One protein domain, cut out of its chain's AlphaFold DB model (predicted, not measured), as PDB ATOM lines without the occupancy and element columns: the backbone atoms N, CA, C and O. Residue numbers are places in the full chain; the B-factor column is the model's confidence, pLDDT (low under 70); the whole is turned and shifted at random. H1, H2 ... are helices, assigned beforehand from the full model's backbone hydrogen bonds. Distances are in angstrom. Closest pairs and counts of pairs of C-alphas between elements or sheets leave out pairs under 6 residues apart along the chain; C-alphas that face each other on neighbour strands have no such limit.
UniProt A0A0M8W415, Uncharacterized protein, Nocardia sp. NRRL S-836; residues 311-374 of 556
ATOM      1  N   ARG A 311      17.579  37.457   1.050       86.38
ATOM      2  CA  ARG A 311      17.244  36.493   2.119       86.38
ATOM      3  C   ARG A 311      17.740  36.893   3.497       86.38
ATOM      4  O   ARG A 311      17.128  36.553   4.506       86.38
ATOM      5  N   GLN A 312      18.924  37.497   3.544       88.50
ATOM      6  CA  GLN A 312      19.638  37.776   4.788       88.50
ATOM      7  C   GLN A 312      19.252  39.130   5.385       88.50
ATOM      8  O   GLN A 312      19.431  39.350   6.585       88.50
ATOM      9  N   PHE A 313      18.730  40.032   4.563       85.94
ATOM     10  CA  PHE A 313      18.286  41.361   4.955       85.94
ATOM     11  C   PHE A 313      16.763  41.470   4.836       85.94
ATOM     12  O   PHE A 313      16.105  40.614   4.254       85.94
ATOM     13  N   ARG A 314      16.179  42.461   5.508       78.38
ATOM     14  CA  ARG A 314      14.718  42.581   5.638       78.38
ATOM     15  C   ARG A 314      14.141  43.438   4.512       78.38
ATOM     16  O   ARG A 314      14.863  44.302   4.038       78.38
ATOM     17  N   PRO A 315      12.869  43.261   4.122       70.81
ATOM     18  CA  PRO A 315      12.214  44.182   3.200       70.81
ATOM     19  C   PRO A 315      12.034  45.587   3.795       70.81
ATOM     20  O   PRO A 315      11.637  45.727   4.958       70.81
ATOM     21  N   SER A 316      12.236  46.609   2.967       64.31
ATOM     22  CA  SER A 316      11.993  48.015   3.260       64.31
ATOM     23  C   SER A 316      10.486  48.273   3.313       64.31
ATOM     24  O   SER A 316       9.821  48.377   2.286       64.31
ATOM     25  N   GLY A 317       9.896  48.310   4.508       58.75
ATOM     26  CA  GLY A 317       8.459  48.600   4.620       58.75
ATOM     27  C   GLY A 317       7.826  48.363   5.984       58.75
ATOM     28  O   GLY A 317       6.801  48.963   6.287       58.75
ATOM     29  N   ALA A 318       8.426  47.537   6.846       56.47
ATOM     30  CA  ALA A 318       7.850  47.276   8.169       56.47
ATOM     31  C   ALA A 318       8.132  48.395   9.191       56.47
ATOM     32  O   ALA A 318       7.298  48.624  10.056       56.47
ATOM     33  N   VAL A 319       9.311  49.020   9.103       66.75
ATOM     34  CA  VAL A 319       9.831  50.235   9.768       66.75
ATOM     35  C   VAL A 319      11.340  50.148   9.560       66.75
ATOM     36  O   VAL A 319      11.976  49.197  10.023       66.75
ATOM     37  N   TYR A 320      11.904  51.114   8.843       70.94
ATOM     38  CA  TYR A 320      13.341  51.187   8.637       70.94
ATOM     39  C   TYR A 320      14.068  51.413   9.971       70.94
ATOM     40  O   TYR A 320      13.683  52.277  10.760       70.94
ATOM     41  N   ARG A 321      15.135  50.647  10.221       79.69
ATOM     42  CA  ARG A 321      16.075  50.889  11.325       79.69
ATOM     43  C   ARG A 321      17.481  50.479  10.881       79.69
ATOM     44  O   ARG A 321      17.640  49.318  10.485       79.69
ATOM     45  N   PRO A 322      18.494  51.354  11.013       80.19
ATOM     46  CA  PRO A 322      19.864  50.995  10.676       80.19
ATOM     47  C   PRO A 322      20.348  49.843  11.568       80.19
ATOM     48  O   PRO A 322      19.957  49.714  12.731       80.19
ATOM     49  N   LEU A 323      21.200  48.979  11.019       85.75
ATOM     50  CA  LEU A 323      21.839  47.894  11.768       85.75
ATOM     51  C   LEU A 323      23.172  48.381  12.329       85.75
ATOM     52  O   LEU A 323      23.977  48.914  11.579       85.75
ATOM     53  N   ALA A 324      23.457  48.154  13.610       86.81
ATOM     54  CA  ALA A 324      24.798  48.374  14.151       86.81
ATOM     55  C   ALA A 324      25.750  47.211  13.780       86.81
ATOM     56  O   ALA A 324      25.297  46.077  13.585       86.81
ATOM     57  N   PRO A 325      27.084  47.417  13.746       88.69
ATOM     58  CA  PRO A 325      28.050  46.356  13.427       88.69
ATOM     59  C   PRO A 325      27.943  45.108  14.312       88.69
ATOM     60  O   PRO A 325      28.184  43.984  13.862       88.69
ATOM     61  N   GLU A 326      27.599  45.306  15.582       88.44
ATOM     62  CA  GLU A 326      27.350  44.260  16.576       88.44
ATOM     63  C   GLU A 326      26.037  43.487  16.372       88.44
ATOM     64  O   GLU A 326      25.908  42.384  16.901       88.44
ATOM     65  N   GLU A 327      25.084  44.028  15.611       89.62
ATOM     66  CA  GLU A 327      23.794  43.388  15.318       89.62
ATOM     67  C   GLU A 327      23.857  42.474  14.081       89.62
ATOM     68  O   GLU A 327      22.941  41.679  13.859       89.62
ATOM     69  N   LEU A 328      24.943  42.529  13.296       91.62
ATOM     70  CA  LEU A 328      25.133  41.661  12.134       91.62
ATOM     71  C   LEU A 328      25.212  40.182  12.523       91.62
ATOM     72  O   LEU A 328      26.105  39.745  13.258       91.62
ATOM     73  N   THR A 329      24.358  39.373  11.905       93.44
ATOM     74  CA  THR A 329      24.493  37.916  11.949       93.44
ATOM     75  C   THR A 329      25.740  37.454  11.185       93.44
ATOM     76  O   THR A 329      26.251  38.137  10.293       93.44
ATOM     77  N   ALA A 330      26.225  36.245  11.488       93.06
ATOM     78  CA  ALA A 330      27.352  35.653  10.763       93.06
ATOM     79  C   ALA A 330      27.067  35.521   9.253       93.06
ATOM     80  O   ALA A 330      27.949  35.772   8.437       93.06
ATOM     81  N   ALA A 331      25.828  35.181   8.882       90.94
ATOM     82  CA  ALA A 331      25.431  35.009   7.491       90.94
ATOM     83  C   ALA A 331      25.370  36.345   6.729       90.94
ATOM     84  O   ALA A 331      25.909  36.425   5.622       90.94
ATOM     85  N   GLN A 332      24.809  37.402   7.328       92.50
ATOM     86  CA  GLN A 332      24.844  38.760   6.767       92.50
ATOM     87  C   GLN A 332      26.287  39.248   6.588       92.50
ATOM     88  O   GLN A 332      26.653  39.711   5.509       92.50
ATOM     89  N   ARG A 333      27.138  39.060   7.607       94.44
ATOM     90  CA  ARG A 333      28.563  39.421   7.554       94.44
ATOM     91  C   ARG A 333      29.288  38.725   6.401       94.44
ATOM     92  O   ARG A 333      29.904  39.397   5.582       94.44
ATOM     93  N   THR A 334      29.171  37.401   6.287       93.69
ATOM     94  CA  THR A 334      29.787  36.638   5.186       93.69
ATOM     95  C   THR A 334      29.261  37.065   3.815       93.69
ATOM     96  O   THR A 334      30.020  37.072   2.845       93.69
ATOM     97  N   THR A 335      27.983  37.435   3.724       93.31
ATOM     98  CA  THR A 335      27.374  37.909   2.474       93.31
ATOM     99  C   THR A 335      27.996  39.236   2.045       93.31
ATOM    100  O   THR A 335      28.507  39.323   0.931       93.31
ATOM    101  N   LEU A 336      28.071  40.224   2.946       93.62
ATOM    102  CA  LEU A 336      28.695  41.521   2.657       93.62
ATOM    103  C   LEU A 336      30.199  41.396   2.374       93.62
ATOM    104  O   LEU A 336      30.705  42.015   1.444       93.62
ATOM    105  N   GLU A 337      30.927  40.561   3.123       94.81
ATOM    106  CA  GLU A 337      32.359  40.320   2.888       94.81
ATOM    107  C   GLU A 337      32.636  39.669   1.529       94.81
ATOM    108  O   GLU A 337      33.668  39.939   0.910       94.81
ATOM    109  N   THR A 338      31.751  38.778   1.076       93.88
ATOM    110  CA  THR A 338      31.854  38.161  -0.253       93.88
ATOM    111  C   THR A 338      31.506  39.170  -1.339       93.88
ATOM    112  O   THR A 338      32.268  39.309  -2.294       93.88
ATOM    113  N   ALA A 339      30.417  39.924  -1.164       93.31
ATOM    114  CA  ALA A 339      30.006  40.963  -2.101       93.31
ATOM    115  C   ALA A 339      31.109  42.011  -2.295       93.31
ATOM    116  O   ALA A 339      31.550  42.220  -3.418       93.31
ATOM    117  N   LEU A 340      31.668  42.565  -1.216       93.00
ATOM    118  CA  LEU A 340      32.755  43.548  -1.295       93.00
ATOM    119  C   LEU A 340      34.007  43.033  -2.012       93.00
ATOM    120  O   LEU A 340      34.704  43.801  -2.670       93.00
ATOM    121  N   ARG A 341      34.328  41.747  -1.854       93.44
ATOM    122  CA  ARG A 341      35.546  41.156  -2.420       93.44
ATOM    123  C   ARG A 341      35.396  40.797  -3.892       93.44
ATOM    124  O   ARG A 341      36.377  40.879  -4.626       93.44
ATOM    125  N   SER A 342      34.213  40.339  -4.284       91.75
ATOM    126  CA  SER A 342      34.013  39.653  -5.561       91.75
ATOM    127  C   SER A 342      33.041  40.364  -6.501       91.75
ATOM    128  O   SER A 342      33.164  40.193  -7.709       91.75
ATOM    129  N   ALA A 343      32.089  41.141  -5.981       91.00
ATOM    130  CA  ALA A 343      31.080  41.843  -6.776       91.00
ATOM    131  C   ALA A 343      30.533  43.088  -6.033       91.00
ATOM    132  O   ALA A 343      29.346  43.110  -5.684       91.00
ATOM    133  N   PRO A 344      31.370  44.110  -5.752       88.31
ATOM    134  CA  PRO A 344      30.986  45.273  -4.945       88.31
ATOM    135  C   PRO A 344      29.814  46.063  -5.535       88.31
ATOM    136  O   PRO A 344      29.020  46.603  -4.775       88.31
ATOM    137  N   GLN A 345      29.648  46.055  -6.861       85.00
ATOM    138  CA  GLN A 345      28.524  46.678  -7.565       85.00
ATOM    139  C   GLN A 345      27.156  46.132  -7.138       85.00
ATOM    140  O   GLN A 345      26.153  46.792  -7.330       85.00
ATOM    141  N   THR A 346      27.103  44.938  -6.540       87.06
ATOM    142  CA  THR A 346      25.858  44.349  -6.014       87.06
ATOM    143  C   THR A 346      25.294  45.125  -4.823       87.06
ATOM    144  O   THR A 346      24.117  45.016  -4.510       87.06
ATOM    145  N   ILE A 347      26.150  45.883  -4.136       83.75
ATOM    146  CA  ILE A 347      25.786  46.716  -2.984       83.75
ATOM    147  C   ILE A 347      25.106  48.006  -3.456       83.75
ATOM    148  O   ILE A 347      24.239  48.520  -2.768       83.75
ATOM    149  N   THR A 348      25.495  48.499  -4.633       77.94
ATOM    150  CA  THR A 348      25.111  49.814  -5.166       77.94
ATOM    151  C   THR A 348      24.301  49.697  -6.460       77.94
ATOM    152  O   THR A 348      24.223  50.643  -7.236       77.94
ATOM    153  N   SER A 349      23.802  48.504  -6.794       76.31
ATOM    154  CA  SER A 349      23.070  48.283  -8.043       76.31
ATOM    155  C   SER A 349      21.607  48.652  -7.868       76.31
ATOM    156  O   SER A 349      21.006  48.253  -6.870       76.31
ATOM    157  N   ALA A 350      21.010  49.242  -8.905       70.00
ATOM    158  CA  ALA A 350      19.569  49.483  -8.981       70.00
ATOM    159  C   ALA A 350      18.737  48.223  -8.665       70.00
ATOM    160  O   ALA A 350      17.670  48.330  -8.078       70.00
ATOM    161  N   ASP A 351      19.248  47.021  -8.957       75.38
ATOM    162  CA  ASP A 351      18.597  45.753  -8.604       75.38
ATOM    163  C   ASP A 351      18.436  45.538  -7.087       75.38
ATOM    164  O   ASP A 351      17.445  44.961  -6.643       75.38
ATOM    165  N   ALA A 352      19.398  45.980  -6.271       70.75
ATOM    166  CA  ALA A 352      19.323  45.854  -4.814       70.75
ATOM    167  C   ALA A 352      18.258  46.805  -4.251       70.75
ATOM    168  O   ALA A 352      17.463  46.410  -3.396       70.75
ATOM    169  N   THR A 353      18.204  48.015  -4.806       66.69
ATOM    170  CA  THR A 353      17.188  49.036  -4.534       66.69
ATOM    171  C   THR A 353      15.799  48.567  -4.964       66.69
ATOM    172  O   THR A 353      14.868  48.583  -4.163       66.69
ATOM    173  N   TYR A 354      15.669  48.026  -6.179       62.44
ATOM    174  CA  TYR A 354      14.424  47.475  -6.723       62.44
ATOM    175  C   TYR A 354      13.843  46.365  -5.841       62.44
ATOM    176  O   TYR A 354      12.630  46.257  -5.658       62.44
ATOM    177  N   LEU A 355      14.704  45.535  -5.246       67.31
ATOM    178  CA  LEU A 355      14.264  44.480  -4.337       67.31
ATOM    179  C   LEU A 355      13.663  45.020  -3.035       67.31
ATOM    180  O   LEU A 355      12.966  44.256  -2.355       67.31
ATOM    181  N   GLY A 356      13.875  46.299  -2.710       67.50
ATOM    182  CA  GLY A 356      13.357  46.951  -1.516       67.50
ATOM    183  C   GLY A 356      13.807  46.210  -0.267       67.50
ATOM    184  O   GLY A 356      12.973  45.683   0.466       67.50
ATOM    185  N   VAL A 357      15.121  46.060  -0.081       73.31
ATOM    186  CA  VAL A 357      15.720  45.361   1.064       73.31
ATOM    187  C   VAL A 357      16.654  46.290   1.837       73.31
ATOM    188  O   VAL A 357      17.388  47.071   1.248       73.31
ATOM    189  N   ASP A 358      16.654  46.181   3.166       75.75
ATOM    190  CA  ASP A 358      17.462  46.967   4.104       75.75
ATOM    191  C   ASP A 358      18.946  46.524   4.068       75.75
ATOM    192  O   ASP A 358      19.493  46.013   5.053       75.75
ATOM    193  N   VAL A 359      19.596  46.653   2.911       78.56
ATOM    194  CA  VAL A 359      21.026  46.379   2.685       78.56
ATOM    195  C   VAL A 359      21.813  47.687   2.610       78.56
ATOM    196  O   VAL A 359      21.252  48.704   2.232       78.56
ATOM    197  N   PRO A 360      23.121  47.713   2.913       81.00
ATOM    198  CA  PRO A 360      23.918  48.902   2.633       81.00
ATOM    199  C   PRO A 360      23.797  49.297   1.153       81.00
ATOM    200  O   PRO A 360      24.071  48.455   0.308       81.00
ATOM    201  N   GLY A 361      23.427  50.543   0.860       75.31
ATOM    202  CA  GLY A 361      23.309  51.091  -0.497       75.31
ATOM    203  C   GLY A 361      24.637  51.575  -1.080       75.31
ATOM    204  O   GLY A 361      24.720  51.881  -2.257       75.31
ATOM    205  N   THR A 362      25.707  51.619  -0.272       79.88
ATOM    206  CA  THR A 362      27.044  52.045  -0.719       79.88
ATOM    207  C   THR A 362      28.142  51.099  -0.229       79.88
ATOM    208  O   THR A 362      28.058  50.497   0.849       79.88
ATOM    209  N   VAL A 363      29.246  50.997  -0.979       85.50
ATOM    210  CA  VAL A 363      30.441  50.230  -0.564       85.50
ATOM    211  C   VAL A 363      30.987  50.737   0.776       85.50
ATOM    212  O   VAL A 363      31.358  49.941   1.644       85.50
ATOM    213  N   ALA A 364      31.011  52.057   0.968       84.25
ATOM    214  CA  ALA A 364      31.462  52.680   2.210       84.25
ATOM    215  C   ALA A 364      30.542  52.326   3.391       84.25
ATOM    216  O   ALA A 364      31.028  52.011   4.480       84.25
ATOM    217  N   ALA A 365      29.225  52.289   3.172       84.19
ATOM    218  CA  ALA A 365      28.271  51.842   4.180       84.19
ATOM    219  C   ALA A 365      28.472  50.379   4.562       84.19
ATOM    220  O   ALA A 365      28.524  50.054   5.749       84.19
ATOM    221  N   ALA A 366      28.674  49.503   3.578       89.38
ATOM    222  CA  ALA A 366      28.964  48.101   3.845       89.38
ATOM    223  C   ALA A 366      30.248  47.932   4.676       89.38
ATOM    224  O   ALA A 366      30.279  47.140   5.619       89.38
ATOM    225  N   GLN A 367      31.298  48.708   4.388       90.44
ATOM    226  CA  GLN A 367      32.539  48.700   5.172       90.44
ATOM    227  C   GLN A 367      32.338  49.221   6.604       90.44
ATOM    228  O   GLN A 367      32.899  48.654   7.547       90.44
ATOM    229  N   ARG A 368      31.526  50.269   6.803       90.25
ATOM    230  CA  ARG A 368      31.170  50.776   8.141       90.25
ATOM    231  C   ARG A 368      30.405  49.736   8.948       90.25
ATOM    232  O   ARG A 368      30.774  49.467  10.093       90.25
ATOM    233  N   LEU A 369      29.421  49.090   8.329       90.25
ATOM    234  CA  LEU A 369      28.620  48.038   8.948       90.25
ATOM    235  C   LEU A 369      29.468  46.807   9.311       90.25
ATOM    236  O   LEU A 369      29.294  46.208  10.371       90.25
ATOM    237  N   LEU A 370      30.455  46.459   8.484       92.69
ATOM    238  CA  LEU A 370      31.416  45.396   8.793       92.69
ATOM    239  C   LEU A 370      32.448  45.784   9.861       92.69
ATOM    240  O   LEU A 370      33.090  44.888  10.421       92.69
ATOM    241  N   GLY A 371      32.590  47.076  10.168       89.75
ATOM    242  CA  GLY A 371      33.596  47.611  11.086       89.75
ATOM    243  C   GLY A 371      35.002  47.688  10.482       89.75
ATOM    244  O   GLY A 371      35.982  47.683  11.223       89.75
ATOM    245  N   THR A 372      35.110  47.712   9.151       90.38
ATOM    246  CA  THR A 372      36.383  47.787   8.412       90.38
ATOM    247  C   THR A 372      36.665  49.171   7.831       90.38
ATOM    248  O   THR A 372      37.795  49.425   7.412       90.38
ATOM    249  N   ALA A 373      35.675  50.068   7.824       88.69
ATOM    250  CA  ALA A 373      35.854  51.459   7.423       88.69
ATOM    251  C   ALA A 373      36.694  52.261   8.433       88.69
ATOM    252  O   ALA A 373      36.795  51.934   9.619       88.69
ATOM    253  N   THR A 374      37.275  53.354   7.944       86.81
ATOM    254  CA  THR A 374      37.990  54.368   8.728       86.81
ATOM    255  C   THR A 374      37.319  55.733   8.533       86.81
ATOM    256  O   THR A 374      36.367  55.837   7.765       86.81
TER     257      THR A 374
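What this domain is: This is residues 311 to 374 of the 556 residues of an uncharacterized protein of Nocardia sp. NRRL S-836 (UniProt A0A0M8W415). Two helices, H1 and H3, stand side by side and run opposite ways, while the rest of the domain is mostly loops, with the small helix H2 set off from this pair. The long opening stretch, residues 311 to 329, swings in a wide loop out to Ala 318, on the side away from the helix pair, and folds back to H1. The printed part has 64 residues with three named helices, in the order H1, H2, H3, and no named strand. The class is all helix, though under half of the residues, 26 of 64, are in named elements. The whole is compact, with a radius of gyration of the C-alphas of 11.0 A, and rounded, spanning 29 by 24 by 21 A.

Where its parts are: The printed part begins with C-alpha 311 at (17.244, 36.493, 2.119). H1, residues 330 to 342, begins with C-alpha 330 at (27.352, 35.653, 10.763) and is 18.1 A long. H2 is residues 350 to 354. H3, residues 363 to 370, is 10.6 A long and ends with C-alpha 370 at (31.416, 45.396, 8.793).

How they stand to each other: H1 and H3 touch, and their closest C-alphas, those of Leu 336 and Ala 366, are 6.7 A apart. Their lines stand at a shallow tilt of 31 degrees, opposite ways. H2 is apart from H1 and from H3. In H1, H2 and H3 every O i to N i+4 pair is within hydrogen-bond range.

The domain as a whole: The two C-alphas farthest apart, those of Ala 318 and Thr 374, are 31.0 A apart. The printed part has no cut. The links H1 to H2, of 7 residues, and H2 to H3, of 8 residues, are short. The mean pLDDT of the printed part is 83.1; residues 316 to 319 and 353 to 356 are under 70.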